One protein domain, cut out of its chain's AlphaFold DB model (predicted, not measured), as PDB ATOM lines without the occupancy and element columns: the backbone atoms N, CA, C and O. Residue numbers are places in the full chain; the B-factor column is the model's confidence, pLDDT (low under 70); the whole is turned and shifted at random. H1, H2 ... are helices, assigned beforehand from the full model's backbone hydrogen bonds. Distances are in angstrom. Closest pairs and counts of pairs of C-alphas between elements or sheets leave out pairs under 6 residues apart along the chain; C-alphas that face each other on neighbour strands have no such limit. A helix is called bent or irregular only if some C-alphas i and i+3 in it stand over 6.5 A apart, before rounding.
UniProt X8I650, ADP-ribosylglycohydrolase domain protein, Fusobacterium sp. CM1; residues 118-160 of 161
ATOM      1  N   LEU A 118     -51.050  28.261 182.239       85.25
ATOM      2  CA  LEU A 118     -52.405  28.603 181.829       85.25
ATOM      3  C   LEU A 118     -53.223  27.345 181.516       85.25
ATOM      4  O   LEU A 118     -54.326  27.184 182.033       85.25
ATOM      5  N   ASN A 119     -52.658  26.411 180.752       87.38
ATOM      6  CA  ASN A 119     -53.305  25.147 180.404       87.38
ATOM      7  C   ASN A 119     -53.622  24.281 181.630       87.38
ATOM      8  O   ASN A 119     -54.646  23.596 181.644       87.38
ATOM      9  N   PHE A 120     -52.781  24.317 182.668       90.62
ATOM     10  CA  PHE A 120     -53.010  23.564 183.899       90.62
ATOM     11  C   PHE A 120     -54.031  24.228 184.834       90.62
ATOM     12  O   PHE A 120     -54.860  23.531 185.430       90.62
ATOM     13  N   CYS A 121     -53.974  25.553 184.990       89.56
ATOM     14  CA  CYS A 121     -54.807  26.291 185.943       89.56
ATOM     15  C   CYS A 121     -56.198  26.598 185.386       89.56
ATOM     16  O   CYS A 121     -57.190  26.452 186.096       89.56
ATOM     17  N   TYR A 122     -56.303  26.950 184.103       83.81
ATOM     18  CA  TYR A 122     -57.565  27.355 183.480       83.81
ATOM     19  C   TYR A 122     -58.715  26.339 183.655       83.81
ATOM     20  O   TYR A 122     -59.826  26.754 184.003       83.81
ATOM     21  N   PRO A 123     -58.515  25.013 183.495       87.31
ATOM     22  CA  PRO A 123     -59.576  24.032 183.729       87.31
ATOM     23  C   PRO A 123     -60.126  24.044 185.161       87.31
ATOM     24  O   PRO A 123     -61.298  23.733 185.339       87.31
ATOM     25  N   LYS A 124     -59.316  24.441 186.153       91.00
ATOM     26  CA  LYS A 124     -59.673  24.445 187.582       91.00
ATOM     27  C   LYS A 124     -60.495  25.667 188.003       91.00
ATOM     28  O   LYS A 124     -61.097  25.650 189.069       91.00
ATOM     29  N   ILE A 125     -60.544  26.714 187.176       84.81
ATOM     30  CA  ILE A 125     -61.357  27.907 187.446       84.81
ATOM     31  C   ILE A 125     -62.840  27.539 187.298       84.81
ATOM     32  O   ILE A 125     -63.237  26.943 186.287       84.81
ATOM     33  N   SER A 126     -63.658  27.901 188.288       88.31
ATOM     34  CA  SER A 126     -65.104  27.662 188.251       88.31
ATOM     35  C   SER A 126     -65.763  28.383 187.071       88.31
ATOM     36  O   SER A 126     -65.254  29.387 186.565       88.31
ATOM     37  N   ILE A 127     -66.909  27.873 186.613       87.19
ATOM     38  CA  ILE A 127     -67.622  28.457 185.469       87.19
ATOM     39  C   ILE A 127     -68.003  29.924 185.722       87.19
ATOM     40  O   ILE A 127     -67.716  30.774 184.885       87.19
ATOM     41  N   ASN A 128     -68.503  30.242 186.920       85.06
ATOM     42  CA  ASN A 128     -68.883  31.605 187.304       85.06
ATOM     43  C   ASN A 128     -67.686  32.571 187.254       85.06
ATOM     44  O   ASN A 128     -67.808  33.697 186.778       85.06
ATOM     45  N   LEU A 129     -66.505  32.127 187.703       80.00
ATOM     46  CA  LEU A 129     -65.288  32.942 187.652       80.00
ATOM     47  C   LEU A 129     -64.772  33.116 186.217       80.00
ATOM     48  O   LEU A 129     -64.307  34.198 185.867       80.00
ATOM     49  N   LYS A 130     -64.891  32.090 185.361       83.06
ATOM     50  CA  LYS A 130     -64.581  32.203 183.924       83.06
ATOM     51  C   LYS A 130     -65.486  33.220 183.234       83.06
ATOM     52  O   LYS A 130     -64.999  34.030 182.451       83.06
ATOM     53  N   GLU A 131     -66.783  33.205 183.528       79.69
ATOM     54  CA  GLU A 131     -67.738  34.174 182.982       79.69
ATOM     55  C   GLU A 131     -67.429  35.602 183.440       79.69
ATOM     56  O   GLU A 131     -67.357  36.510 182.609       79.69
ATOM     57  N   ALA A 132     -67.159  35.795 184.735       77.00
ATOM     58  CA  ALA A 132     -66.745  37.089 185.272       77.00
ATOM     59  C   ALA A 132     -65.460  37.598 184.595       77.00
ATOM     60  O   ALA A 132     -65.414  38.733 184.113       77.00
ATOM     61  N   LEU A 133     -64.447  36.733 184.471       79.50
ATOM     62  CA  LEU A 133     -63.193  37.052 183.793       79.50
ATOM     63  C   LEU A 133     -63.425  37.411 182.321       79.50
ATOM     64  O   LEU A 133     -62.880  38.394 181.830       79.50
ATOM     65  N   LYS A 134     -64.272  36.661 181.612       81.75
ATOM     66  CA  LYS A 134     -64.616  36.944 180.216       81.75
ATOM     67  C   LYS A 134     -65.264  38.315 180.055       81.75
ATOM     68  O   LYS A 134     -64.852  39.078 179.185       81.75
ATOM     69  N   ASN A 135     -66.242  38.642 180.896       77.19
ATOM     70  CA  ASN A 135     -66.927  39.935 180.854       77.19
ATOM     71  C   ASN A 135     -65.950  41.089 181.101       77.19
ATOM     72  O   ASN A 135     -65.978  42.090 180.380       77.19
ATOM     73  N   PHE A 136     -65.038  40.916 182.059       77.38
ATOM     74  CA  PHE A 136     -63.970  41.874 182.323       77.38
ATOM     75  C   PHE A 136     -63.047  42.056 181.108       77.38
ATOM     76  O   PHE A 136     -62.817  43.181 180.669       77.38
ATOM     77  N   LEU A 137     -62.573  40.967 180.498       78.88
ATOM     78  CA  LEU A 137     -61.694  41.027 179.323       78.88
ATOM     79  C   LEU A 137     -62.372  41.660 178.102       78.88
ATOM     80  O   LEU A 137     -61.723  42.392 177.356       78.88
ATOM     81  N   ILE A 138     -63.674  41.430 177.905       81.31
ATOM     82  CA  ILE A 138     -64.457  42.104 176.861       81.31
ATOM     83  C   ILE A 138     -64.484  43.618 177.103       81.31
ATOM     84  O   ILE A 138     -64.322  44.387 176.156       81.31
ATOM     85  N   LEU A 139     -64.650  44.058 178.352       77.56
ATOM     86  CA  LEU A 139     -64.606  45.477 178.705       77.56
ATOM     87  C   LEU A 139     -63.214  46.073 178.448       77.56
ATOM     88  O   LEU A 139     -63.105  47.083 177.760       77.56
ATOM     89  N   VAL A 140     -62.145  45.404 178.886       76.19
ATOM     90  CA  VAL A 140     -60.756  45.832 178.623       76.19
ATOM     91  C   VAL A 140     -60.458  45.914 177.119       76.19
ATOM     92  O   VAL A 140     -59.785  46.843 176.666       76.19
ATOM     93  N   LYS A 141     -60.990  44.976 176.323       83.88
ATOM     94  CA  LYS A 141     -60.891  44.987 174.857       83.88
ATOM     95  C   LYS A 141     -61.598  46.191 174.237       83.88
ATOM     96  O   LYS A 141     -61.048  46.792 173.322       83.88
ATOM     97  N   ARG A 142     -62.783  46.563 174.736       85.44
ATOM     98  CA  ARG A 142     -63.521  47.756 174.271       85.44
ATOM     99  C   ARG A 142     -62.749  49.051 174.524       85.44
ATOM    100  O   ARG A 142     -62.812  49.950 173.697       85.44
ATOM    101  N   GLU A 143     -61.984  49.103 175.610       87.44
ATOM    102  CA  GLU A 143     -61.116  50.234 175.967       87.44
ATOM    103  C   GLU A 143     -59.748  50.215 175.251       87.44
ATOM    104  O   GLU A 143     -58.873  51.014 175.575       87.44
ATOM    105  N   ASN A 144     -59.520  49.301 174.295       85.50
ATOM    106  CA  ASN A 144     -58.238  49.116 173.593       85.50
ATOM    107  C   ASN A 144     -57.029  48.906 174.532       85.50
ATOM    108  O   ASN A 144     -55.904  49.282 174.211       85.50
ATOM    109  N   ARG A 145     -57.254  48.291 175.701       80.75
ATOM    110  CA  ARG A 145     -56.227  48.017 176.725       80.75
ATOM    111  C   ARG A 145     -55.844  46.539 176.829       80.75
ATOM    112  O   ARG A 145     -55.170  46.130 177.773       80.75
ATOM    113  N   LEU A 146     -56.300  45.719 175.885       82.12
ATOM    114  CA  LEU A 146     -56.029  44.287 175.885       82.12
ATOM    115  C   LEU A 146     -54.587  44.030 175.432       82.12
ATOM    116  O   LEU A 146     -54.221  44.377 174.314       82.12
ATOM    117  N   ASN A 147     -53.778  43.420 176.297       82.19
ATOM    118  CA  ASN A 147     -52.437  42.963 175.934       82.19
ATOM    119  C   ASN A 147     -52.464  41.517 175.399       82.19
ATOM    120  O   ASN A 147     -53.476  40.820 175.511       82.19
ATOM    121  N   ASN A 148     -51.335  41.059 174.852       83.00
ATOM    122  CA  ASN A 148     -51.213  39.746 174.208       83.00
ATOM    123  C   ASN A 148     -51.628  38.577 175.117       83.00
ATOM    124  O   ASN A 148     -52.265  37.630 174.655       83.00
ATOM    125  N   ASP A 149     -51.300  38.629 176.408       77.69
ATOM    126  CA  ASP A 149     -51.629  37.547 177.338       77.69
ATOM    127  C   ASP A 149     -53.114  37.532 177.689       77.69
ATOM    128  O   ASP A 149     -53.744  36.474 177.687       77.69
ATOM    129  N   LEU A 150     -53.709  38.707 177.901       82.50
ATOM    130  CA  LEU A 150     -55.152  38.838 178.089       82.50
ATOM    131  C   LEU A 150     -55.923  38.373 176.845       82.50
ATOM    132  O   LEU A 150     -56.986  37.764 176.970       82.50
ATOM    133  N   GLU A 151     -55.377  38.591 175.648       85.75
ATOM    134  CA  GLU A 151     -55.966  38.098 174.406       85.75
ATOM    135  C   GLU A 151     -55.923  36.565 174.306       85.75
ATOM    136  O   GLU A 151     -56.917  35.949 173.911       85.75
ATOM    137  N   LYS A 152     -54.818  35.923 174.716       84.12
ATOM    138  CA  LYS A 152     -54.733  34.452 174.805       84.12
ATOM    139  C   LYS A 152     -55.792  33.895 175.758       84.12
ATOM    140  O   LYS A 152     -56.493  32.943 175.412       84.12
ATOM    141  N   VAL A 153     -55.946  34.507 176.933       83.19
ATOM    142  CA  VAL A 153     -56.950  34.095 177.927       83.19
ATOM    143  C   VAL A 153     -58.368  34.279 177.381       83.19
ATOM    144  O   VAL A 153     -59.189  33.368 177.499       83.19
ATOM    145  N   LEU A 154     -58.655  35.404 176.717       86.44
ATOM    146  CA  LEU A 154     -59.958  35.645 176.096       86.44
ATOM    147  C   LEU A 154     -60.283  34.590 175.026       86.44
ATOM    148  O   LEU A 154     -61.383  34.040 175.031       86.44
ATOM    149  N   LYS A 155     -59.315  34.220 174.175       87.31
ATOM    150  CA  LYS A 155     -59.484  33.143 173.178       87.31
ATOM    151  C   LYS A 155     -59.800  31.791 173.827       87.31
ATOM    152  O   LYS A 155     -60.646  31.046 173.325       87.31
ATOM    153  N   LEU A 156     -59.182  31.460 174.963       83.56
ATOM    154  CA  LEU A 156     -59.507  30.237 175.718       83.56
ATOM    155  C   LEU A 156     -60.932  30.262 176.300       83.56
ATOM    156  O   LEU A 156     -61.604  29.229 176.316       83.56
ATOM    157  N   LEU A 157     -61.405  31.433 176.736       82.81
ATOM    158  CA  LEU A 157     -62.767  31.663 177.252       82.81
ATOM    159  C   LEU A 157     -63.845  31.684 176.159       82.81
ATOM    160  O   LEU A 157     -65.035  31.512 176.435       82.81
ATOM    161  N   GLU A 158     -63.460  31.932 174.910       82.94
ATOM    162  CA  GLU A 158     -64.360  31.909 173.756       82.94
ATOM    163  C   GLU A 158     -64.424  30.533 173.082       82.94
ATOM    164  O   GLU A 158     -65.488  30.149 172.602       82.94
ATOM    165  N   SER A 159     -63.321  29.779 173.083       74.06
ATOM    166  CA  SER A 159     -63.189  28.501 172.362       74.06
ATOM    167  C   SER A 159     -63.780  27.278 173.070       74.06
ATOM    168  O   SER A 159     -63.979  26.251 172.424       74.06
ATOM    169  N   LYS A 160     -64.075  27.356 174.373       62.25
ATOM    170  CA  LYS A 160     -64.637  26.246 175.161       62.25
ATOM    171  C   LYS A 160     -65.999  26.638 175.744       62.25
ATOM    172  O   LYS A 160     -66.077  27.012 176.913       62.25
TER     173      LYS A 160
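What this domain is: This is residues 118 to 160 of the 161 residues of the protein "ADP-ribosylglycohydrolase domain protein" of Fusobacterium sp. CM1 (UniProt X8I650). The longest helix, H2, is crossed near the middle of its length by H3, which folds back after a tight turn and packs on H2 near its own last residues, while the short H1, joined to H2 by a tight link, is near H3 but touches neither helix. The bend from H1 into H2, residues 123 to 129, sticks out. The printed part has 43 residues with three named helices, H1, H2 and H3 in chain order, and no named strand; its class is all helix. The whole is compact, with a radius of gyration of the C-alphas of 10.1 A, and spans 28 by 19 by 14 A.

Where its parts are: H1 is residues 118 to 124, beginning at C-alpha 118 at (-52.405, 28.603, 181.829). It is only just irregular: C-alphas 120 and 123 are 6.6 A apart. H2 is residues 127 to 142, 22.7 A from first to last C-alpha, with C-alpha 127 at (-67.622, 28.457, 185.469). H3 is residues 148 to 159, 16.5 A long from first to last C-alpha, ending at C-alpha 159 at (-63.189, 28.501, 172.362).

How they stand to each other: H1 and H2 are apart, though a tight link of 2 residues joins them. H1 and H3 are near each other, with 8 pairs of C-alphas within 10 A. H2 and H3 touch, the closest C-alphas being those of Lys 134 and Leu 157, 6.3 A apart. They run opposite ways at a steep tilt of 52 degrees. In H2 and H3 every O i to N i+4 pair is within hydrogen-bond range; in H1 it is 1 of 3, beside 2 of 4 O i to N i+3 pairs.

The domain as a whole: The two C-alphas farthest apart are those of Phe 120 and Glu 143, at 29.0 A. The printed part has no cut, and both links are tight. Mean pLDDT of the printed part is 82.6; residue 160 is under 70.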